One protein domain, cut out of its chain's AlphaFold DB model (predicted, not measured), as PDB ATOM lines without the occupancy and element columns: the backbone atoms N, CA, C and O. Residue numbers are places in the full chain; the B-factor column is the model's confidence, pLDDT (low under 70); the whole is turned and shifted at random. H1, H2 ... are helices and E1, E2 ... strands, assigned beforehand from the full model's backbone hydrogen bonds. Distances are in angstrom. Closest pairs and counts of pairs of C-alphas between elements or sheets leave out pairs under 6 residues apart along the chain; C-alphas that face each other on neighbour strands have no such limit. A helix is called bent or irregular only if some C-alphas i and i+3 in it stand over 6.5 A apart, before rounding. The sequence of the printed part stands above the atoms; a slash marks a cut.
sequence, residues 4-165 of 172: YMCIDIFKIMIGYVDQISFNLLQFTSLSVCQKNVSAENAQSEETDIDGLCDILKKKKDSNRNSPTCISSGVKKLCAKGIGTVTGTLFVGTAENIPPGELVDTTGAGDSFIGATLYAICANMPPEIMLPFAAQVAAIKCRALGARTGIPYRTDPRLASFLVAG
ATOM      1  N   TYR A   4     437.527 338.253 271.728       47.69
ATOM      2  CA  TYR A   4     438.715 338.803 271.091       47.69
ATOM      3  C   TYR A   4     439.497 339.517 272.180       47.69
ATOM      4  O   TYR A   4     439.309 340.704 272.446       47.69
ATOM      5  N   MET A   5     440.366 338.766 272.853       47.59
ATOM      6  CA  MET A   5     441.351 339.383 273.722       47.59
ATOM      7  C   MET A   5     442.306 340.145 272.803       47.59
ATOM      8  O   MET A   5     443.185 339.557 272.178       47.59
ATOM      9  N   CYS A   6     442.061 341.447 272.641       40.34
ATOM     10  CA  CYS A   6     443.014 342.349 272.021       40.34
ATOM     11  C   CYS A   6     444.156 342.466 273.024       40.34
ATOM     12  O   CYS A   6     444.126 343.254 273.966       40.34
ATOM     13  N   ILE A   7     445.081 341.527 272.894       40.12
ATOM     14  CA  ILE A   7     446.306 341.401 273.660       40.12
ATOM     15  C   ILE A   7     447.221 342.544 273.206       40.12
ATOM     16  O   ILE A   7     448.260 342.330 272.600       40.12
ATOM     17  N   ASP A   8     446.876 343.780 273.556       38.12
ATOM     18  CA  ASP A   8     447.901 344.783 273.845       38.12
ATOM     19  C   ASP A   8     448.450 344.451 275.244       38.12
ATOM     20  O   ASP A   8     448.300 345.187 276.221       38.12
ATOM     21  N   ILE A   9     449.000 343.235 275.374       36.44
ATOM     22  CA  ILE A   9     449.711 342.797 276.571       36.44
ATOM     23  C   ILE A   9     451.036 343.558 276.558       36.44
ATOM     24  O   ILE A   9     451.750 343.569 275.563       36.44
ATOM     25  N   PHE A  10     451.363 344.132 277.712       34.16
ATOM     26  CA  PHE A  10     452.587 344.862 278.041       34.16
ATOM     27  C   PHE A  10     452.555 346.371 277.801       34.16
ATOM     28  O   PHE A  10     453.377 346.954 277.102       34.16
ATOM     29  N   LYS A  11     451.787 347.037 278.663       36.31
ATOM     30  CA  LYS A  11     452.429 348.031 279.530       36.31
ATOM     31  C   LYS A  11     452.279 347.610 280.991       36.31
ATOM     32  O   LYS A  11     451.564 348.232 281.768       36.31
ATOM     33  N   ILE A  12     452.963 346.523 281.371       36.94
ATOM     34  CA  ILE A  12     453.311 346.342 282.783       36.94
ATOM     35  C   ILE A  12     454.311 347.453 283.074       36.94
ATOM     36  O   ILE A  12     455.505 347.320 282.810       36.94
ATOM     37  N   MET A  13     453.815 348.587 283.551       32.66
ATOM     38  CA  MET A  13     454.678 349.635 284.055       32.66
ATOM     39  C   MET A  13     455.138 349.177 285.441       32.66
ATOM     40  O   MET A  13     454.587 349.576 286.464       32.66
ATOM     41  N   ILE A  14     456.125 348.275 285.473       36.69
ATOM     42  CA  ILE A  14     456.981 348.144 286.649       36.69
ATOM     43  C   ILE A  14     457.760 349.451 286.654       36.69
ATOM     44  O   ILE A  14     458.715 349.613 285.898       36.69
ATOM     45  N   GLY A  15     457.258 350.444 287.387       32.19
ATOM     46  CA  GLY A  15     457.986 351.689 287.553       32.19
ATOM     47  C   GLY A  15     459.388 351.358 288.052       32.19
ATOM     48  O   GLY A  15     459.531 350.624 289.028       32.19
ATOM     49  N   TYR A  16     460.395 351.889 287.365       33.78
ATOM     50  CA  TYR A  16     461.760 352.068 287.845       33.78
ATOM     51  C   TYR A  16     462.016 353.581 287.752       33.78
ATOM     52  O   TYR A  16     462.220 354.103 286.664       33.78
ATOM     53  N   VAL A  17     461.876 354.311 288.856       28.23
ATOM     54  CA  VAL A  17     462.213 355.728 289.010       28.23
ATOM     55  C   VAL A  17     462.916 355.942 290.350       28.23
ATOM     56  O   VAL A  17     462.279 355.875 291.391       28.23
ATOM     57  N   ASP A  18     464.226 356.168 290.266       26.91
ATOM     58  CA  ASP A  18     465.181 356.568 291.304       26.91
ATOM     59  C   ASP A  18     464.631 357.095 292.639       26.91
ATOM     60  O   ASP A  18     463.691 357.877 292.691       26.91
ATOM     61  N   GLN A  19     465.320 356.667 293.705       30.17
ATOM     62  CA  GLN A  19     465.305 357.157 295.089       30.17
ATOM     63  C   GLN A  19     464.196 358.165 295.450       30.17
ATOM     64  O   GLN A  19     464.232 359.319 295.042       30.17
ATOM     65  N   ILE A  20     463.342 357.746 296.397       27.69
ATOM     66  CA  ILE A  20     462.290 358.511 297.095       27.69
ATOM     67  C   ILE A  20     460.895 358.313 296.461       27.69
ATOM     68  O   ILE A  20     460.398 359.131 295.699       27.69
ATOM     69  N   SER A  21     460.214 357.252 296.925       28.00
ATOM     70  CA  SER A  21     458.783 356.906 296.734       28.00
ATOM     71  C   SER A  21     458.448 355.911 295.610       28.00
ATOM     72  O   SER A  21     457.796 356.244 294.626       28.00
ATOM     73  N   PHE A  22     458.790 354.636 295.817       33.44
ATOM     74  CA  PHE A  22     458.327 353.507 295.001       33.44
ATOM     75  C   PHE A  22     457.309 352.657 295.755       33.44
ATOM     76  O   PHE A  22     457.697 351.730 296.452       33.44
ATOM     77  N   ASN A  23     456.014 352.942 295.630       33.94
ATOM     78  CA  ASN A  23     455.011 352.231 296.436       33.94
ATOM     79  C   ASN A  23     453.778 351.786 295.644       33.94
ATOM     80  O   ASN A  23     452.684 351.763 296.197       33.94
ATOM     81  N   LEU A  24     453.904 351.465 294.350       36.75
ATOM     82  CA  LEU A  24     452.732 351.021 293.597       36.75
ATOM     83  C   LEU A  24     453.100 350.168 292.379       36.75
ATOM     84  O   LEU A  24     453.467 350.698 291.333       36.75
ATOM     85  N   LEU A  25     452.916 348.843 292.465       41.12
ATOM     86  CA  LEU A  25     452.611 348.081 291.251       41.12
ATOM     87  C   LEU A  25     451.204 348.477 290.807       41.12
ATOM     88  O   LEU A  25     450.214 347.865 291.195       41.12
ATOM     89  N   GLN A  26     451.102 349.516 289.984       39.78
ATOM     90  CA  GLN A  26     449.890 349.731 289.208       39.78
ATOM     91  C   GLN A  26     449.979 348.930 287.912       39.78
ATOM     92  O   GLN A  26     450.505 349.397 286.909       39.78
ATOM     93  N   PHE A  27     449.375 347.742 287.896       42.72
ATOM     94  CA  PHE A  27     448.775 347.233 286.660       42.72
ATOM     95  C   PHE A  27     447.568 348.119 286.349       42.72
ATOM     96  O   PHE A  27     446.445 347.896 286.808       42.72
ATOM     97  N   THR A  28     447.817 349.214 285.646       37.12
ATOM     98  CA  THR A  28     446.756 349.999 285.030       37.12
ATOM     99  C   THR A  28     446.630 349.571 283.583       37.12
ATOM    100  O   THR A  28     447.522 349.840 282.783       37.12
ATOM    101  N   SER A  29     445.468 348.986 283.279       46.56
ATOM    102  CA  SER A  29     444.962 348.653 281.945       46.56
ATOM    103  C   SER A  29     445.360 347.268 281.426       46.56
ATOM    104  O   SER A  29     446.342 347.117 280.709       46.56
ATOM    105  N   LEU A  30     444.525 346.265 281.729       49.38
ATOM    106  CA  LEU A  30     444.234 345.203 280.759       49.38
ATOM    107  C   LEU A  30     442.919 345.565 280.062       49.38
ATOM    108  O   LEU A  30     441.946 345.847 280.760       49.38
ATOM    109  N   SER A  31     442.927 345.546 278.728       55.00
ATOM    110  CA  SER A  31     441.790 345.828 277.851       55.00
ATOM    111  C   SER A  31     441.251 344.521 277.263       55.00
ATOM    112  O   SER A  31     441.928 343.887 276.460       55.00
ATOM    113  N   VAL A  32     440.045 344.090 277.643       58.59
ATOM    114  CA  VAL A  32     439.372 342.936 277.000       58.59
ATOM    115  C   VAL A  32     438.231 343.449 276.136       58.59
ATOM    116  O   VAL A  32     437.437 344.255 276.613       58.59
ATOM    117  N   CYS A  33     438.151 342.976 274.886       57.00
ATOM    118  CA  CYS A  33     437.064 343.282 273.961       57.00
ATOM    119  C   CYS A  33     436.185 342.043 273.741       57.00
ATOM    120  O   CYS A  33     436.603 341.042 273.152       57.00
ATOM    121  N   GLN A  34     434.941 342.089 274.212       62.66
ATOM    122  CA  GLN A  34     433.974 341.028 273.927       62.66
ATOM    123  C   GLN A  34     433.168 341.381 272.676       62.66
ATOM    124  O   GLN A  34     432.436 342.368 272.692       62.66
ATOM    125  N   LYS A  35     433.267 340.569 271.615       62.59
ATOM    126  CA  LYS A  35     432.436 340.745 270.416       62.59
ATOM    127  C   LYS A  35     431.012 340.264 270.675       62.59
ATOM    128  O   LYS A  35     430.811 339.124 271.089       62.59
ATOM    129  N   ASN A  36     430.038 341.105 270.344       58.53
ATOM    130  CA  ASN A  36     428.625 340.735 270.346       58.53
ATOM    131  C   ASN A  36     428.152 340.525 268.905       58.53
ATOM    132  O   ASN A  36     428.132 341.463 268.116       58.53
ATOM    133  N   VAL A  37     427.771 339.288 268.571       56.66
ATOM    134  CA  VAL A  37     427.336 338.888 267.214       56.66
ATOM    135  C   VAL A  37     425.952 339.463 266.858       56.66
ATOM    136  O   VAL A  37     425.605 339.564 265.692       56.66
ATOM    137  N   SER A  38     425.168 339.906 267.844       53.31
ATOM    138  CA  SER A  38     423.756 340.270 267.645       53.31
ATOM    139  C   SER A  38     423.490 341.746 267.312       53.31
ATOM    140  O   SER A  38     422.332 342.152 267.291       53.31
ATOM    141  N   ALA A  39     424.518 342.575 267.097       51.34
ATOM    142  CA  ALA A  39     424.362 344.028 266.960       51.34
ATOM    143  C   ALA A  39     424.983 344.565 265.662       51.34
ATOM    144  O   ALA A  39     425.913 345.370 265.693       51.34
ATOM    145  N   GLU A  40     424.462 344.131 264.515       47.47
ATOM    146  CA  GLU A  40     424.859 344.677 263.206       47.47
ATOM    147  C   GLU A  40     424.050 345.913 262.771       47.47
ATOM    148  O   GLU A  40     424.283 346.428 261.686       47.47
ATOM    149  N   ASN A  41     423.137 346.452 263.594       49.34
ATOM    150  CA  ASN A  41     422.203 347.482 263.112       49.34
ATOM    151  C   ASN A  41     421.926 348.653 264.073       49.34
ATOM    152  O   ASN A  41     420.779 349.024 264.307       49.34
ATOM    153  N   ALA A  42     422.972 349.284 264.608       46.94
ATOM    154  CA  ALA A  42     422.829 350.574 265.283       46.94
ATOM    155  C   ALA A  42     423.814 351.597 264.708       46.94
ATOM    156  O   ALA A  42     425.026 351.373 264.716       46.94
ATOM    157  N   GLN A  43     423.285 352.731 264.237       48.44
ATOM    158  CA  GLN A  43     424.023 353.974 263.985       48.44
ATOM    159  C   GLN A  43     424.616 354.482 265.311       48.44
ATOM    160  O   GLN A  43     424.106 355.409 265.929       48.44
ATOM    161  N   SER A  44     425.659 353.818 265.798       55.75
ATOM    162  CA  SER A  44     426.454 354.262 266.936       55.75
ATOM    163  C   SER A  44     427.698 354.954 266.403       55.75
ATOM    164  O   SER A  44     428.387 354.406 265.542       55.75
ATOM    165  N   GLU A  45     428.000 356.126 266.956       67.06
ATOM    166  CA  GLU A  45     429.261 356.829 266.727       67.06
ATOM    167  C   GLU A  45     430.443 355.894 267.024       67.06
ATOM    168  O   GLU A  45     430.468 355.192 268.043       67.06
ATOM    169  N   GLU A  46     431.402 355.850 266.099       72.81
ATOM    170  CA  GLU A  46     432.633 355.086 266.272       72.81
ATOM    171  C   GLU A  46     433.479 355.745 267.353       72.81
ATOM    172  O   GLU A  46     433.760 356.940 267.302       72.81
ATOM    173  N   THR A  47     433.871 354.962 268.354       77.00
ATOM    174  CA  THR A  47     434.721 355.442 269.438       77.00
ATOM    175  C   THR A  47     436.118 354.855 269.280       77.00
ATOM    176  O   THR A  47     436.279 353.637 269.192       77.00
ATOM    177  N   ASP A  48     437.128 355.721 269.265       81.88
ATOM    178  CA  ASP A  48     438.536 355.325 269.322       81.88
ATOM    179  C   ASP A  48     438.844 354.609 270.651       81.88
ATOM    180  O   ASP A  48     438.464 355.082 271.730       81.88
ATOM    181  N   ILE A  49     439.495 353.443 270.572       74.19
ATOM    182  CA  ILE A  49     439.768 352.601 271.749       74.19
ATOM    183  C   ILE A  49     440.703 353.300 272.735       74.19
ATOM    184  O   ILE A  49     440.463 353.216 273.942       74.19
ATOM    185  N   ASP A  50     441.729 354.002 272.249       75.94
ATOM    186  CA  ASP A  50     442.716 354.665 273.106       75.94
ATOM    187  C   ASP A  50     442.050 355.785 273.919       75.94
ATOM    188  O   ASP A  50     442.150 355.820 275.152       75.94
ATOM    189  N   GLY A  51     441.263 356.635 273.251       79.88
ATOM    190  CA  GLY A  51     440.492 357.691 273.909       79.88
ATOM    191  C   GLY A  51     439.485 357.153 274.935       79.88
ATOM    192  O   GLY A  51     439.352 357.704 276.034       79.88
ATOM    193  N   LEU A  52     438.805 356.044 274.625       78.88
ATOM    194  CA  LEU A  52     437.873 355.405 275.555       78.88
ATOM    195  C   LEU A  52     438.589 354.796 276.767       78.88
ATOM    196  O   LEU A  52     438.106 354.945 277.894       78.88
ATOM    197  N   CYS A  53     439.739 354.148 276.561       73.12
ATOM    198  CA  CYS A  53     440.567 353.622 277.645       73.12
ATOM    199  C   CYS A  53     440.924 354.730 278.641       73.12
ATOM    200  O   CYS A  53     440.786 354.541 279.850       73.12
ATOM    201  N   ASP A  54     441.337 355.899 278.156       77.56
ATOM    202  CA  ASP A  54     441.734 357.010 279.022       77.56
ATOM    203  C   ASP A  54     440.561 357.603 279.812       77.56
ATOM    204  O   ASP A  54     440.719 357.963 280.984       77.56
ATOM    205  N   ILE A  55     439.360 357.635 279.228       81.62
ATOM    206  CA  ILE A  55     438.136 358.011 279.950       81.62
ATOM    207  C   ILE A  55     437.844 357.010 281.074       81.62
ATOM    208  O   ILE A  55     437.530 357.418 282.194       81.62
ATOM    209  N   LEU A  56     437.950 355.707 280.804       77.38
ATOM    210  CA  LEU A  56     437.681 354.673 281.808       77.38
ATOM    211  C   LEU A  56     438.716 354.676 282.935       77.38
ATOM    212  O   LEU A  56     438.338 354.532 284.096       77.38
ATOM    213  N   LYS A  57     439.994 354.921 282.627       72.06
ATOM    214  CA  LYS A  57     441.049 355.066 283.645       72.06
ATOM    215  C   LYS A  57     440.751 356.208 284.621       72.06
ATOM    216  O   LYS A  57     440.977 356.049 285.816       72.06
ATOM    217  N   LYS A  58     440.196 357.329 284.140       74.38
ATOM    218  CA  LYS A  58     439.799 358.471 284.990       74.38
ATOM    219  C   LYS A  58     438.617 358.169 285.911       74.38
ATOM    220  O   LYS A  58     438.462 358.842 286.921       74.38
ATOM    221  N   LYS A  59     437.794 357.166 285.587       72.06
ATOM    222  CA  LYS A  59     436.664 356.730 286.425       72.06
ATOM    223  C   LYS A  59     437.079 355.801 287.572       72.06
ATOM    224  O   LYS A  59     436.215 355.336 288.310       72.06
ATOM    225  N   LYS A  60     438.371 355.493 287.720       69.19
ATOM    226  CA  LYS A  60     438.868 354.634 288.796       69.19
ATOM    227  C   LYS A  60     438.837 355.364 290.142       69.19
ATOM    228  O   LYS A  60     439.450 356.416 290.292       69.19
ATOM    229  N   ASP A  61     438.250 354.721 291.148       62.41
ATOM    230  CA  ASP A  61     438.461 355.083 292.550       62.41
ATOM    231  C   ASP A  61     439.889 354.728 292.988       62.41
ATOM    232  O   ASP A  61     440.233 353.557 293.172       62.41
ATOM    233  N   SER A  62     440.731 355.743 293.186       58.88
ATOM    234  CA  SER A  62     442.114 355.582 293.667       58.88
ATOM    235  C   SER A  62     442.216 355.074 295.110       58.88
ATOM    236  O   SER A  62     443.300 354.701 295.543       58.88
ATOM    237  N   ASN A  63     441.104 355.049 295.852       62.06
ATOM    238  CA  ASN A  63     441.065 354.693 297.274       62.06
ATOM    239  C   ASN A  63     440.791 353.198 297.534       62.06
ATOM    240  O   ASN A  63     440.585 352.788 298.672       62.06
ATOM    241  N   ARG A  64     440.724 352.370 296.483       67.06
ATOM    242  CA  ARG A  64     440.536 350.919 296.621       67.06
ATOM    243  C   ARG A  64     441.870 350.190 296.538       67.06
ATOM    244  O   ARG A  64     442.583 350.295 295.544       67.06
ATOM    245  N   ASN A  65     442.153 349.397 297.567       71.88
ATOM    246  CA  ASN A  65     443.357 348.568 297.627       71.88
ATOM    247  C   ASN A  65     443.218 347.279 296.812       71.88
ATOM    248  O   ASN A  65     444.233 346.709 296.437       71.88
ATOM    249  N   SER A  66     441.993 346.834 296.523       79.31
ATOM    250  CA  SER A  66     441.722 345.594 295.788       79.31
ATOM    251  C   SER A  66     441.559 345.824 294.279       79.31
ATOM    252  O   SER A  66     441.036 346.871 293.884       79.31
ATOM    253  N   PRO A  67     441.917 344.832 293.442       84.88
ATOM    254  CA  PRO A  67     441.661 344.858 292.008       84.88
ATOM    255  C   PRO A  67     440.182 345.070 291.674       84.88
ATOM    256  O   PRO A  67     439.290 344.479 292.284       84.88
ATOM    257  N   THR A  68     439.914 345.886 290.662       84.25
ATOM    258  CA  THR A  68     438.565 346.174 290.156       84.25
ATOM    259  C   THR A  68     438.533 346.131 288.636       84.25
ATOM    260  O   THR A  68     439.567 346.244 287.982       84.25
ATOM    261  N   CYS A  69     437.338 345.984 288.069       84.12
ATOM    262  CA  CYS A  69     437.106 346.040 286.633       84.12
ATOM    263  C   CYS A  69     436.036 347.084 286.317       84.12
ATOM    264  O   CYS A  69     435.007 347.146 286.992       84.12
ATOM    265  N   ILE A  70     436.279 347.899 285.292       84.25
ATOM    266  CA  ILE A  70     435.344 348.913 284.793       84.25
ATOM    267  C   ILE A  70     435.012 348.582 283.339       84.25
ATOM    268  O   ILE A  70     435.908 348.289 282.552       84.25
ATOM    269  N   SER A  71     433.733 348.647 282.977       84.38
ATOM    270  CA  SER A  71     433.240 348.361 281.628       84.38
ATOM    271  C   SER A  71     432.819 349.638 280.899       84.38
ATOM    272  O   SER A  71     432.239 350.544 281.504       84.38
ATOM    273  N   SER A  72     433.061 349.709 279.588       81.75
ATOM    274  CA  SER A  72     432.524 350.768 278.725       81.75
ATOM    275  C   SER A  72     431.042 350.610 278.377       81.75
ATOM    276  O   SER A  72     430.464 351.540 277.810       81.75
ATOM    277  N   GLY A  73     430.461 349.432 278.626       82.19
ATOM    278  CA  GLY A  73     429.271 348.966 277.909       82.19
ATOM    279  C   GLY A  73     429.564 348.651 276.434       82.19
ATOM    280  O   GLY A  73     430.682 348.861 275.955       82.19
ATOM    281  N   VAL A  74     428.562 348.148 275.709       82.50
ATOM    282  CA  VAL A  74     428.698 347.804 274.284       82.50
ATOM    283  C   VAL A  74     428.866 349.079 273.460       82.50
ATOM    284  O   VAL A  74     428.022 349.973 273.510       82.50
ATOM    285  N   LYS A  75     429.951 349.160 272.693       82.25
ATOM    286  CA  LYS A  75     430.273 350.277 271.801       82.25
ATOM    287  C   LYS A  75     430.841 349.764 270.483       82.25
ATOM    288  O   LYS A  75     431.367 348.657 270.400       82.25
ATOM    289  N   LYS A  76     430.759 350.595 269.449       82.38
ATOM    290  CA  LYS A  76     431.489 350.390 268.199       82.38
ATOM    291  C   LYS A  76     432.896 350.967 268.376       82.38
ATOM    292  O   LYS A  76     433.064 352.181 268.458       82.38
ATOM    293  N   LEU A  77     433.873 350.086 268.533       80.75
ATOM    294  CA  LEU A  77     435.251 350.388 268.904       80.75
ATOM    295  C   LEU A  77     436.153 350.345 267.672       80.75
ATOM    296  O   LEU A  77     436.162 349.343 266.960       80.75
ATOM    297  N   CYS A  78     436.922 351.400 267.428       80.19
ATOM    298  CA  CYS A  78     437.889 351.456 266.333       80.19
ATOM    299  C   CYS A  78     439.319 351.385 266.883       80.19
ATOM    300  O   CYS A  78     439.666 352.135 267.797       80.19
ATOM    301  N   ALA A  79     440.137 350.485 266.328       70.62
ATOM    302  CA  ALA A  79     441.563 350.380 266.636       70.62
ATOM    303  C   ALA A  79     442.406 350.547 265.370       70.62
ATOM    304  O   ALA A  79     442.119 349.955 264.320       70.62
ATOM    305  N   LYS A  80     443.502 351.303 265.486       72.38
ATOM    306  CA  LYS A  80     444.468 351.484 264.395       72.38
ATOM    307  C   LYS A  80     445.024 350.126 263.956       72.38
ATOM    308  O   LYS A  80     445.581 349.389 264.757       72.38
ATOM    309  N   GLY A  81     444.866 349.800 262.675       69.19
ATOM    310  CA  GLY A  81     445.374 348.558 262.078       69.19
ATOM    311  C   GLY A  81     444.488 347.317 262.250       69.19
ATOM    312  O   GLY A  81     444.731 346.329 261.565       69.19
ATOM    313  N   ILE A  82     443.448 347.363 263.092       68.69
ATOM    314  CA  ILE A  82     442.496 346.249 263.294       68.69
ATOM    315  C   ILE A  82     441.148 346.544 262.616       68.69
ATOM    316  O   ILE A  82     440.444 345.624 262.199       68.69
ATOM    317  N   GLY A  83     440.803 347.825 262.467       73.94
ATOM    318  CA  GLY A  83     439.502 348.262 261.968       73.94
ATOM    319  C   GLY A  83     438.481 348.385 263.098       73.94
ATOM    320  O   GLY A  83     438.840 348.585 264.262       73.94
ATOM    321  N   THR A  84     437.201 348.288 262.750       76.31
ATOM    322  CA  THR A  84     436.103 348.571 263.677       76.31
ATOM    323  C   THR A  84     435.431 347.290 264.160       76.31
ATOM    324  O   THR A  84     435.072 346.419 263.370       76.31
ATOM    325  N   VAL A  85     435.234 347.179 265.472       77.19
ATOM    326  CA  VAL A  85     434.631 346.029 266.147       77.19
ATOM    327  C   VAL A  85     433.548 346.507 267.104       77.19
ATOM    328  O   VAL A  85     433.774 347.397 267.915       77.19
ATOM    329  N   THR A  86     432.375 345.881 267.071       79.19
ATOM    330  CA  THR A  86     431.351 346.105 268.097       79.19
ATOM    331  C   THR A  86     431.628 345.219 269.304       79.19
ATOM    332  O   THR A  86     431.642 343.989 269.194       79.19
ATOM    333  N   GLY A  87     431.830 345.834 270.465       79.62
ATOM    334  CA  GLY A  87     432.104 345.102 271.688       79.62
ATOM    335  C   GLY A  87     432.169 345.961 272.937       79.62
ATOM    336  O   GLY A  87     431.947 347.169 272.911       79.62
ATOM    337  N   THR A  88     432.456 345.305 274.052       78.44
ATOM    338  CA  THR A  88     432.627 345.956 275.353       78.44
ATOM    339  C   THR A  88     434.101 346.000 275.705       78.44
ATOM    340  O   THR A  88     434.747 344.955 275.673       78.44
ATOM    341  N   LEU A  89     434.609 347.179 276.065       80.00
ATOM    342  CA  LEU A  89     435.952 347.368 276.598       80.00
ATOM    343  C   LEU A  89     435.922 347.256 278.124       80.00
ATOM    344  O   LEU A  89     435.228 348.020 278.799       80.00
ATOM    345  N   PHE A  90     436.716 346.337 278.659       80.00
ATOM    346  CA  PHE A  90     436.936 346.187 280.094       80.00
ATOM    347  C   PHE A  90     438.315 346.691 280.485       80.00
ATOM    348  O   PHE A  90     439.279 346.322 279.830       80.00
ATOM    349  N   VAL A  91     438.408 347.482 281.554       79.81
ATOM    350  CA  VAL A  91     439.665 347.983 282.123       79.81
ATOM    351  C   VAL A  91     439.823 347.449 283.541       79.81
ATOM    352  O   VAL A  91     439.065 347.813 284.442       79.81
ATOM    353  N   GLY A  92     440.824 346.589 283.730       78.50
ATOM    354  CA  GLY A  92     441.221 346.058 285.034       78.50
ATOM    355  C   GLY A  92     442.204 346.963 285.784       78.50
ATOM    356  O   GLY A  92     443.030 347.654 285.175       78.50
ATOM    357  N   THR A  93     442.136 346.932 287.113       79.25
ATOM    358  CA  THR A  93     443.073 347.607 288.016       79.25
ATOM    359  C   THR A  93     443.837 346.603 288.875       79.25
ATOM    360  O   THR A  93     443.357 345.505 289.142       79.25
ATOM    361  N   ALA A  94     445.036 346.984 289.306       79.88
ATOM    362  CA  ALA A  94     445.854 346.215 290.234       79.88
ATOM    363  C   ALA A  94     445.474 346.384 291.697       79.88
ATOM    364  O   ALA A  94     444.975 347.436 292.102       79.88
ATOM    365  N   GLU A  95     445.881 345.393 292.489       82.25
ATOM    366  CA  GLU A  95     446.004 345.543 293.930       82.25
ATOM    367  C   GLU A  95     447.115 346.547 294.265       82.25
ATOM    368  O   GLU A  95     448.208 346.503 293.696       82.25
ATOM    369  N   ASN A  96     446.850 347.421 295.232       80.19
ATOM    370  CA  ASN A  96     447.887 348.221 295.868       80.19
ATOM    371  C   ASN A  96     448.539 347.399 296.989       80.19
ATOM    372  O   ASN A  96     448.009 347.332 298.100       80.19
ATOM    373  N   ILE A  97     449.669 346.759 296.682       80.69
ATOM    374  CA  ILE A  97     450.438 345.977 297.655       80.69
ATOM    375  C   ILE A  97     451.177 346.939 298.596       80.69
ATOM    376  O   ILE A  97     451.960 347.761 298.111       80.69
ATOM    377  N   PRO A  98     450.997 346.826 299.925       82.62
ATOM    378  CA  PRO A  98     451.757 347.619 300.878       82.62
ATOM    379  C   PRO A  98     453.273 347.432 300.690       82.62
ATOM    380  O   PRO A  98     453.717 346.308 300.448       82.62
ATOM    381  N   PRO A  99     454.099 348.475 300.876       77.06
ATOM    382  CA  PRO A  99     455.536 348.397 300.590       77.06
ATOM    383  C   PRO A  99     456.275 347.314 301.383       77.06
ATOM    384  O   PRO A  99     457.194 346.693 300.867       77.06
ATOM    385  N   GLY A 100     455.844 347.042 302.620       85.12
ATOM    386  CA  GLY A 100     456.416 345.983 303.458       85.12
ATOM    387  C   GLY A 100     456.050 344.557 303.029       85.12
ATOM    388  O   GLY A 100     456.637 343.608 303.537       85.12
ATOM    389  N   GLU A 101     455.092 344.394 302.113       87.88
ATOM    390  CA  GLU A 101     454.689 343.095 301.562       87.88
ATOM    391  C   GLU A 101     455.234 342.856 300.145       87.88
ATOM    392  O   GLU A 101     455.191 341.726 299.665       87.88
ATOM    393  N   LEU A 102     455.721 343.892 299.455       86.75
ATOM    394  CA  LEU A 102     456.248 343.772 298.097       86.75
ATOM    395  C   LEU A 102     457.683 343.228 298.125       86.75
ATOM    396  O   LEU A 102     458.615 343.945 298.478       86.75
ATOM    397  N   VAL A 103     457.862 341.970 297.721       90.19
ATOM    398  CA  VAL A 103     459.153 341.266 297.810       90.19
ATOM    399  C   VAL A 103     459.853 341.168 296.457       90.19
ATOM    400  O   VAL A 103     461.035 341.481 296.352       90.19
ATOM    401  N   ASP A 104     459.152 340.709 295.419       86.06
ATOM    402  CA  ASP A 104     459.754 340.451 294.106       86.06
ATOM    403  C   ASP A 104     458.694 340.427 293.001       86.06
ATOM    404  O   ASP A 104     457.710 339.699 293.089       86.06
ATOM    405  N   THR A 105     458.914 341.151 291.908       84.38
ATOM    406  CA  THR A 105     457.977 341.247 290.774       84.38
ATOM    407  C   THR A 105     458.237 340.240 289.654       84.38
ATOM    408  O   THR A 105     457.436 340.137 288.721       84.38
ATOM    409  N   THR A 106     459.319 339.463 289.734       87.31
ATOM    410  CA  THR A 106     459.712 338.486 288.706       87.31
ATOM    411  C   THR A 106     458.570 337.508 288.421       87.31
ATOM    412  O   THR A 106     458.076 336.872 289.338       87.31
ATOM    413  N   GLY A 107     458.116 337.356 287.177       85.31
ATOM    414  CA  GLY A 107     457.035 336.411 286.840       85.31
ATOM    415  C   GLY A 107     455.614 336.855 287.231       85.31
ATOM    416  O   GLY A 107     454.671 336.066 287.132       85.31
ATOM    417  N   ALA A 108     455.413 338.112 287.650       85.06
ATOM    418  CA  ALA A 108     454.071 338.641 287.912       85.06
ATOM    419  C   ALA A 108     453.210 338.690 286.632       85.06
ATOM    420  O   ALA A 108     452.021 338.384 286.675       85.06
ATOM    421  N   GLY A 109     453.822 339.003 285.482       81.38
ATOM    422  CA  GLY A 109     453.160 338.954 284.172       81.38
ATOM    423  C   GLY A 109     452.743 337.538 283.770       81.38
ATOM    424  O   GLY A 109     451.599 337.329 283.369       81.38
ATOM    425  N   ASP A 110     453.623 336.552 283.957       85.88
ATOM    426  CA  ASP A 110     453.310 335.142 283.679       85.88
ATOM    427  C   ASP A 110     452.169 334.639 284.567       85.88
ATOM    428  O   ASP A 110     451.256 333.959 284.100       85.88
ATOM    429  N   SER A 111     452.179 335.033 285.843       88.88
ATOM    430  CA  SER A 111     451.124 334.691 286.801       88.88
ATOM    431  C   SER A 111     449.780 335.299 286.406       88.88
ATOM    432  O   SER A 111     448.753 334.629 286.489       88.88
ATOM    433  N   PHE A 112     449.780 336.543 285.922       88.94
ATOM    434  CA  PHE A 112     448.586 337.209 285.411       88.94
ATOM    435  C   PHE A 112     448.012 336.504 284.174       88.94
ATOM    436  O   PHE A 112     446.813 336.225 284.112       88.94
ATOM    437  N   ILE A 113     448.861 336.182 283.193       86.94
ATOM    438  CA  ILE A 113     448.447 335.488 281.965       86.94
ATOM    439  C   ILE A 113     447.925 334.090 282.305       86.94
ATOM    440  O   ILE A 113     446.836 333.720 281.868       86.94
ATOM    441  N   GLY A 114     448.650 333.339 283.138       90.31
ATOM    442  CA  GLY A 114     448.234 332.015 283.599       90.31
ATOM    443  C   GLY A 114     446.893 332.045 284.334       90.31
ATOM    444  O   GLY A 114     446.022 331.218 284.064       90.31
ATOM    445  N   ALA A 115     446.682 333.037 285.202       92.50
ATOM    446  CA  ALA A 115     445.414 333.227 285.899       92.50
ATOM    447  C   ALA A 115     444.269 333.635 284.959       92.50
ATOM    448  O   ALA A 115     443.144 333.175 285.140       92.50
ATOM    449  N   THR A 116     444.550 334.447 283.937       86.94
ATOM    450  CA  THR A 116     443.570 334.824 282.905       86.94
ATOM    451  C   THR A 116     443.142 333.598 282.101       86.94
ATOM    452  O   THR A 116     441.950 333.355 281.943       86.94
ATOM    453  N   LEU A 117     444.095 332.773 281.655       89.12
ATOM    454  CA  LEU A 117     443.806 331.516 280.954       89.12
ATOM    455  C   LEU A 117     442.970 330.571 281.817       89.12
ATOM    456  O   LEU A 117     441.972 330.027 281.352       89.12
ATOM    457  N   TYR A 118     443.339 330.418 283.090       92.12
ATOM    458  CA  TYR A 118     442.555 329.644 284.044       92.12
ATOM    459  C   TYR A 118     441.122 330.181 284.177       92.12
ATOM    460  O   TYR A 118     440.174 329.402 284.134       92.12
ATOM    461  N   ALA A 119     440.954 331.497 284.313       90.44
ATOM    462  CA  ALA A 119     439.652 332.134 284.465       90.44
ATOM    463  C   ALA A 119     438.770 331.963 283.216       90.44
ATOM    464  O   ALA A 119     437.579 331.696 283.360       90.44
ATOM    465  N   ILE A 120     439.354 332.017 282.012       84.69
ATOM    466  CA  ILE A 120     438.663 331.680 280.755       84.69
ATOM    467  C   ILE A 120     438.194 330.221 280.781       84.69
ATOM    468  O   ILE A 120     437.022 329.953 280.527       84.69
ATOM    469  N   CYS A 121     439.075 329.276 281.129       88.38
ATOM    470  CA  CYS A 121     438.718 327.855 281.235       88.38
ATOM    471  C   CYS A 121     437.660 327.587 282.317       88.38
ATOM    472  O   CYS A 121     436.880 326.646 282.198       88.38
ATOM    473  N   ALA A 122     437.630 328.409 283.365       88.56
ATOM    474  CA  ALA A 122     436.643 328.363 284.436       88.56
ATOM    475  C   ALA A 122     435.360 329.161 284.121       88.56
ATOM    476  O   ALA A 122     434.536 329.330 285.016       88.56
ATOM    477  N   ASN A 123     435.193 329.660 282.887       86.44
ATOM    478  CA  ASN A 123     434.059 330.481 282.446       86.44
ATOM    479  C   ASN A 123     433.777 331.694 283.350       86.44
ATOM    480  O   ASN A 123     432.629 332.103 283.525       86.44
ATOM    481  N   MET A 124     434.818 332.291 283.932       88.06
ATOM    482  CA  MET A 124     434.650 333.516 284.706       88.06
ATOM    483  C   MET A 124     434.262 334.668 283.772       88.06
ATOM    484  O   MET A 124     434.918 334.866 282.743       88.06
ATOM    485  N   PRO A 125     433.250 335.476 284.128       86.69
ATOM    486  CA  PRO A 125     432.919 336.659 283.350       86.69
ATOM    487  C   PRO A 125     434.091 337.661 283.390       86.69
ATOM    488  O   PRO A 125     434.824 337.701 284.389       86.69
ATOM    489  N   PRO A 126     434.298 338.482 282.340       79.94
ATOM    490  CA  PRO A 126     435.423 339.419 282.253       79.94
ATOM    491  C   PRO A 126     435.593 340.327 283.479       79.94
ATOM    492  O   PRO A 126     436.717 340.615 283.897       79.94
ATOM    493  N   GLU A 127     434.479 340.721 284.095       84.31
ATOM    494  CA  GLU A 127     434.411 341.567 285.285       84.31
ATOM    495  C   GLU A 127     435.048 340.924 286.522       84.31
ATOM    496  O   GLU A 127     435.525 341.640 287.402       84.31
ATOM    497  N   ILE A 128     435.076 339.589 286.582       89.88
ATOM    498  CA  ILE A 128     435.687 338.797 287.659       89.88
ATOM    499  C   ILE A 128     437.064 338.284 287.242       89.88
ATOM    500  O   ILE A 128     437.994 338.289 288.050       89.88
ATOM    501  N   MET A 129     437.219 337.903 285.975       88.88
ATOM    502  CA  MET A 129     438.472 337.416 285.405       88.88
ATOM    503  C   MET A 129     439.615 338.424 285.568       88.88
ATOM    504  O   MET A 129     440.688 338.049 286.041       88.88
ATOM    505  N   LEU A 130     439.399 339.695 285.194       84.88
ATOM    506  CA  LEU A 130     440.458 340.712 285.246       84.88
ATOM    507  C   LEU A 130     440.947 340.976 286.680       84.88
ATOM    508  O   LEU A 130     442.159 340.912 286.910       84.88
ATOM    509  N   PRO A 131     440.057 341.219 287.662       88.81
ATOM    510  CA  PRO A 131     440.464 341.373 289.051       88.81
ATOM    511  C   PRO A 131     441.092 340.111 289.646       88.81
ATOM    512  O   PRO A 131     442.073 340.220 290.377       88.81
ATOM    513  N   PHE A 132     440.584 338.921 289.305       92.50
ATOM    514  CA  PHE A 132     441.152 337.649 289.754       92.50
ATOM    515  C   PHE A 132     442.600 337.484 289.282       92.50
ATOM    516  O   PHE A 132     443.491 337.215 290.087       92.50
ATOM    517  N   ALA A 133     442.857 337.700 287.990       90.75
ATOM    518  CA  ALA A 133     444.200 337.590 287.435       90.75
ATOM    519  C   ALA A 133     445.163 338.616 288.048       90.75
ATOM    520  O   ALA A 133     446.295 338.277 288.404       90.75
ATOM    521  N   ALA A 134     444.697 339.855 288.238       89.38
ATOM    522  CA  ALA A 134     445.460 340.900 288.915       89.38
ATOM    523  C   ALA A 134     445.773 340.528 290.372       89.38
ATOM    524  O   ALA A 134     446.892 340.752 290.833       89.38
ATOM    525  N   GLN A 135     444.824 339.908 291.078       92.75
ATOM    526  CA  GLN A 135     445.023 339.434 292.443       92.75
ATOM    527  C   GLN A 135     446.064 338.310 292.508       92.75
ATOM    528  O   GLN A 135     446.929 338.338 293.380       92.75
ATOM    529  N   VAL A 136     446.039 337.350 291.576       94.19
ATOM    530  CA  VAL A 136     447.046 336.274 291.501       94.19
ATOM    531  C   VAL A 136     448.450 336.844 291.291       94.19
ATOM    532  O   VAL A 136     449.382 336.469 292.005       94.19
ATOM    533  N   ALA A 137     448.600 337.793 290.364       91.06
ATOM    534  CA  ALA A 137     449.870 338.475 290.129       91.06
ATOM    535  C   ALA A 137     450.342 339.264 291.360       91.06
ATOM    536  O   ALA A 137     451.525 339.243 291.699       91.06
ATOM    537  N   ALA A 138     449.422 339.917 292.072       90.31
ATOM    538  CA  ALA A 138     449.755 340.661 293.276       90.31
ATOM    539  C   ALA A 138     450.151 339.754 294.452       90.31
ATOM    540  O   ALA A 138     451.055 340.094 295.216       90.31
ATOM    541  N   ILE A 139     449.525 338.585 294.604       93.31
ATOM    542  CA  ILE A 139     449.955 337.589 295.596       93.31
ATOM    543  C   ILE A 139     451.350 337.073 295.241       93.31
ATOM    544  O   ILE A 139     452.211 337.024 296.121       93.31
ATOM    545  N   LYS A 140     451.613 336.812 293.950       93.38
ATOM    546  CA  LYS A 140     452.946 336.424 293.473       93.38
ATOM    547  C   LYS A 140     454.021 337.396 293.922       93.38
ATOM    548  O   LYS A 140     455.093 336.967 294.344       93.38
ATOM    549  N   CYS A 141     453.732 338.691 293.869       90.94
ATOM    550  CA  CYS A 141     454.695 339.723 294.222       90.94
ATOM    551  C   CYS A 141     455.153 339.711 295.694       90.94
ATOM    552  O   CYS A 141     456.110 340.405 296.039       90.94
ATOM    553  N   ARG A 142     454.502 338.922 296.559       92.81
ATOM    554  CA  ARG A 142     454.792 338.821 297.998       92.81
ATOM    555  C   ARG A 142     455.792 337.725 298.363       92.81
ATOM    556  O   ARG A 142     456.061 337.517 299.543       92.81
ATOM    557  N   ALA A 143     456.344 337.015 297.379       93.44
ATOM    558  CA  ALA A 143     457.385 336.019 297.607       93.44
ATOM    559  C   ALA A 143     458.489 336.097 296.551       93.44
ATOM    560  O   ALA A 143     458.270 336.518 295.415       93.44
ATOM    561  N   LEU A 144     459.678 335.638 296.939       93.38
ATOM    562  CA  LEU A 144     460.868 335.651 296.100       93.38
ATOM    563  C   LEU A 144     460.818 334.575 295.001       93.38
ATOM    564  O   LEU A 144     460.557 333.396 295.266       93.38
ATOM    565  N   GLY A 145     461.168 334.973 293.781       88.81
ATOM    566  CA  GLY A 145     461.271 334.119 292.604       88.81
ATOM    567  C   GLY A 145     459.975 334.046 291.793       88.81
ATOM    568  O   GLY A 145     458.890 334.367 292.268       88.81
ATOM    569  N   ALA A 146     460.082 333.572 290.548       86.69
ATOM    570  CA  ALA A 146     458.970 333.565 289.593       86.69
ATOM    571  C   ALA A 146     457.804 332.636 289.977       86.69
ATOM    572  O   ALA A 146     456.652 332.950 289.699       86.69
ATOM    573  N   ARG A 147     458.095 331.485 290.600       91.44
ATOM    574  CA  ARG A 147     457.104 330.422 290.858       91.44
ATOM    575  C   ARG A 147     456.658 330.321 292.311       91.44
ATOM    576  O   ARG A 147     455.522 329.945 292.564       91.44
ATOM    577  N   THR A 148     457.536 330.644 293.256       90.94
ATOM    578  CA  THR A 148     457.314 330.424 294.694       90.94
ATOM    579  C   THR A 148     456.123 331.212 295.236       90.94
ATOM    580  O   THR A 148     455.443 330.741 296.139       90.94
ATOM    581  N   GLY A 149     455.865 332.402 294.685       89.88
ATOM    582  CA  GLY A 149     454.756 333.262 295.108       89.88
ATOM    583  C   GLY A 149     453.408 332.941 294.475       89.88
ATOM    584  O   GLY A 149     452.417 333.567 294.842       89.88
ATOM    585  N   ILE A 150     453.344 332.013 293.516       94.00
ATOM    586  CA  ILE A 150     452.083 331.707 292.838       94.00
ATOM    587  C   ILE A 150     451.106 331.112 293.871       94.00
ATOM    588  O   ILE A 150     451.430 330.100 294.497       94.00
ATOM    589  N   PRO A 151     449.921 331.718 294.069       94.88
ATOM    590  CA  PRO A 151     448.971 331.269 295.074       94.88
ATOM    591  C   PRO A 151     448.358 329.913 294.730       94.88
ATOM    592  O   PRO A 151     448.091 329.590 293.570       94.88
ATOM    593  N   TYR A 152     448.030 329.154 295.773       94.38
ATOM    594  CA  TYR A 152     447.103 328.034 295.660       94.38
ATOM    595  C   TYR A 152     445.664 328.541 295.546       94.38
ATOM    596  O   TYR A 152     445.328 329.626 296.017       94.38
ATOM    597  N   ARG A 153     444.770 327.713 294.993       90.56
ATOM    598  CA  ARG A 153     443.337 328.043 294.879       90.56
ATOM    599  C   ARG A 153     442.683 328.368 296.233       90.56
ATOM    600  O   ARG A 153     441.703 329.097 296.273       90.56
ATOM    601  N   THR A 154     443.210 327.834 297.331       92.44
ATOM    602  CA  THR A 154     442.714 328.061 298.696       92.44
ATOM    603  C   THR A 154     443.234 329.349 299.338       92.44
ATOM    604  O   THR A 154     442.954 329.577 300.513       92.44
ATOM    605  N   ASP A 155     444.008 330.173 298.625       94.75
ATOM    606  CA  ASP A 155     444.497 331.440 299.169       94.75
ATOM    607  C   ASP A 155     443.311 332.350 299.554       94.75
ATOM    608  O   ASP A 155     442.431 332.605 298.723       94.75
ATOM    609  N   PRO A 156     443.257 332.860 300.798       93.00
ATOM    610  CA  PRO A 156     442.133 333.663 301.275       93.00
ATOM    611  C   PRO A 156     441.929 334.951 300.469       93.00
ATOM    612  O   PRO A 156     440.796 335.421 300.353       93.00
ATOM    613  N   ARG A 157     442.984 335.506 299.857       92.19
ATOM    614  CA  ARG A 157     442.887 336.703 299.006       92.19
ATOM    615  C   ARG A 157     442.182 336.421 297.672       92.19
ATOM    616  O   ARG A 157     441.771 337.363 297.002       92.19
ATOM    617  N   LEU A 158     442.010 335.149 297.295       93.62
ATOM    618  CA  LEU A 158     441.267 334.734 296.098       93.62
ATOM    619  C   LEU A 158     439.805 334.360 296.381       93.62
ATOM    620  O   LEU A 158     439.029 334.190 295.438       93.62
ATOM    621  N   ALA A 159     439.411 334.232 297.651       91.19
ATOM    622  CA  ALA A 159     438.112 333.678 298.035       91.19
ATOM    623  C   ALA A 159     436.922 334.424 297.405       91.19
ATOM    624  O   ALA A 159     435.991 333.790 296.908       91.19
ATOM    625  N   SER A 160     436.975 335.758 297.347       89.06
ATOM    626  CA  SER A 160     435.912 336.595 296.766       89.06
ATOM    627  C   SER A 160     435.648 336.306 295.285       89.06
ATOM    628  O   SER A 160     434.504 336.362 294.842       89.06
ATOM    629  N   PHE A 161     436.685 335.954 294.523       89.31
ATOM    630  CA  PHE A 161     436.579 335.667 293.091       89.31
ATOM    631  C   PHE A 161     436.113 334.235 292.818       89.31
ATOM    632  O   PHE A 161     435.436 333.972 291.828       89.31
ATOM    633  N   LEU A 162     436.463 333.300 293.704       87.06
ATOM    634  CA  LEU A 162     436.172 331.877 293.526       87.06
ATOM    635  C   LEU A 162     434.768 331.483 294.007       87.06
ATOM    636  O   LEU A 162     434.186 330.552 293.456       87.06
ATOM    637  N   VAL A 163     434.201 332.201 294.983       76.00
ATOM    638  CA  VAL A 163     432.809 331.998 295.431       76.00
ATOM    639  C   VAL A 163     431.812 332.475 294.367       76.00
ATOM    640  O   VAL A 163     430.818 331.801 294.110       76.00
ATOM    641  N   ALA A 164     432.115 333.582 293.683       56.19
ATOM    642  CA  ALA A 164     431.267 334.141 292.628       56.19
ATOM    643  C   ALA A 164     431.167 333.248 291.373       56.19
ATOM    644  O   ALA A 164     430.182 333.322 290.649       56.19
ATOM    645  N   GLY A 165     432.152 332.374 291.130       48.12
ATOM    646  CA  GLY A 165     432.159 331.440 289.994       48.12
ATOM    647  C   GLY A 165     431.351 330.153 290.198       48.12
ATOM    648  O   GLY A 165     431.376 329.287 289.331       48.12
TER     649      GLY A 165
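AT A GLANCE: This is residues 4 to 165 of the 172 residues of the protein "PfkB domain-containing protein" of Coffea canephora (UniProt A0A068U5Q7). A strongly twisted sheet of three strands has H1 on one face and three helices on the other side, where H3 packs over the sheet and H2 and H4 pack on H3. The hairpin of E2 and E3 bends sharply, and long loops join the parts. The printed part has 162 residues, with named elements in the order E1 H1 E2 E3 H2 H3 H4; the sheet, E1 - E3 - E2, is all antiparallel, and the class is mixed, helices and strands, with under half of the residues in named elements. The whole is compact, with a radius of gyration of the C-alphas of 16.6 A and spans of 52 by 37 by 28 A.

HOW THE PARTS SIT: Inner strand E3, residues 83 to 93, is the antiparallel neighbour of E1, residues 28 to 35, and E2, residues 69 to 79; within hydrogen-bond range are N 90 and O 32, 3.0 A, and N 75 and O 87, 2.8 A. E2 bends by 98 degrees at residue 76, E3 by 86 degrees at residue 86. H1, residues 49 to 58, is on the sheet at a height of 7.7 A; its closest C-alphas to E2 are those of Ile 49 and Leu 77, 5.8 A. E1, H1 and E2 make a split strand-helix-strand unit, its strands running the same way with E3 between them, and its crossover is left-handed. H3, residues 126 to 140, is on the opposite face at a height of 10.0 A, giving three layers, with helices on both faces; its closest C-alphas to E3 are those of Leu 130 and Gly 92, 5.4 A. H3 touches H2, residues 108 to 121, in a helical hairpin, at Ala 137 and Ala 108, the closest C-alphas, 4.8 A, opposite ways at a tilt of 37 degrees, only just steep. H3 also forms a helical hairpin with H4, residues 156 to 164, which it touches at a shallow tilt of 15 degrees, opposite ways; the closest C-alphas, Phe 132 and Phe 161, are 6.0 A apart. Every O i to N i+4 pair is within hydrogen-bond range in H1 and H2, 10 of 11 in H3 and 2 of 5 in H4, where 3 of 6 O i to N i+3 pairs are.

IN THESE COORDINATES: E3 is 26.3 A long, E1 22.5 A, H3 21.0 A, E2 20.9 A and H2 19.9 A. E1 begins at C-alpha 28, (446.756, 349.999, 285.030), and H4 ends at C-alpha 164, (431.267, 334.141, 292.628). H4 is irregular, with C-alphas 157 and 160 7.3 A apart.

THE WHOLE: The C-alphas farthest apart, of Gln 19 and Asn 41, are 54.5 A apart. The printed part has no cut; the links E1 to H1, E3 to H2 and H3 to H4 are long. Mean pLDDT of the printed part is 72.8, and residues 4 to 45, 60 to 64, 81 to 82 and 164 to 165 are under 70.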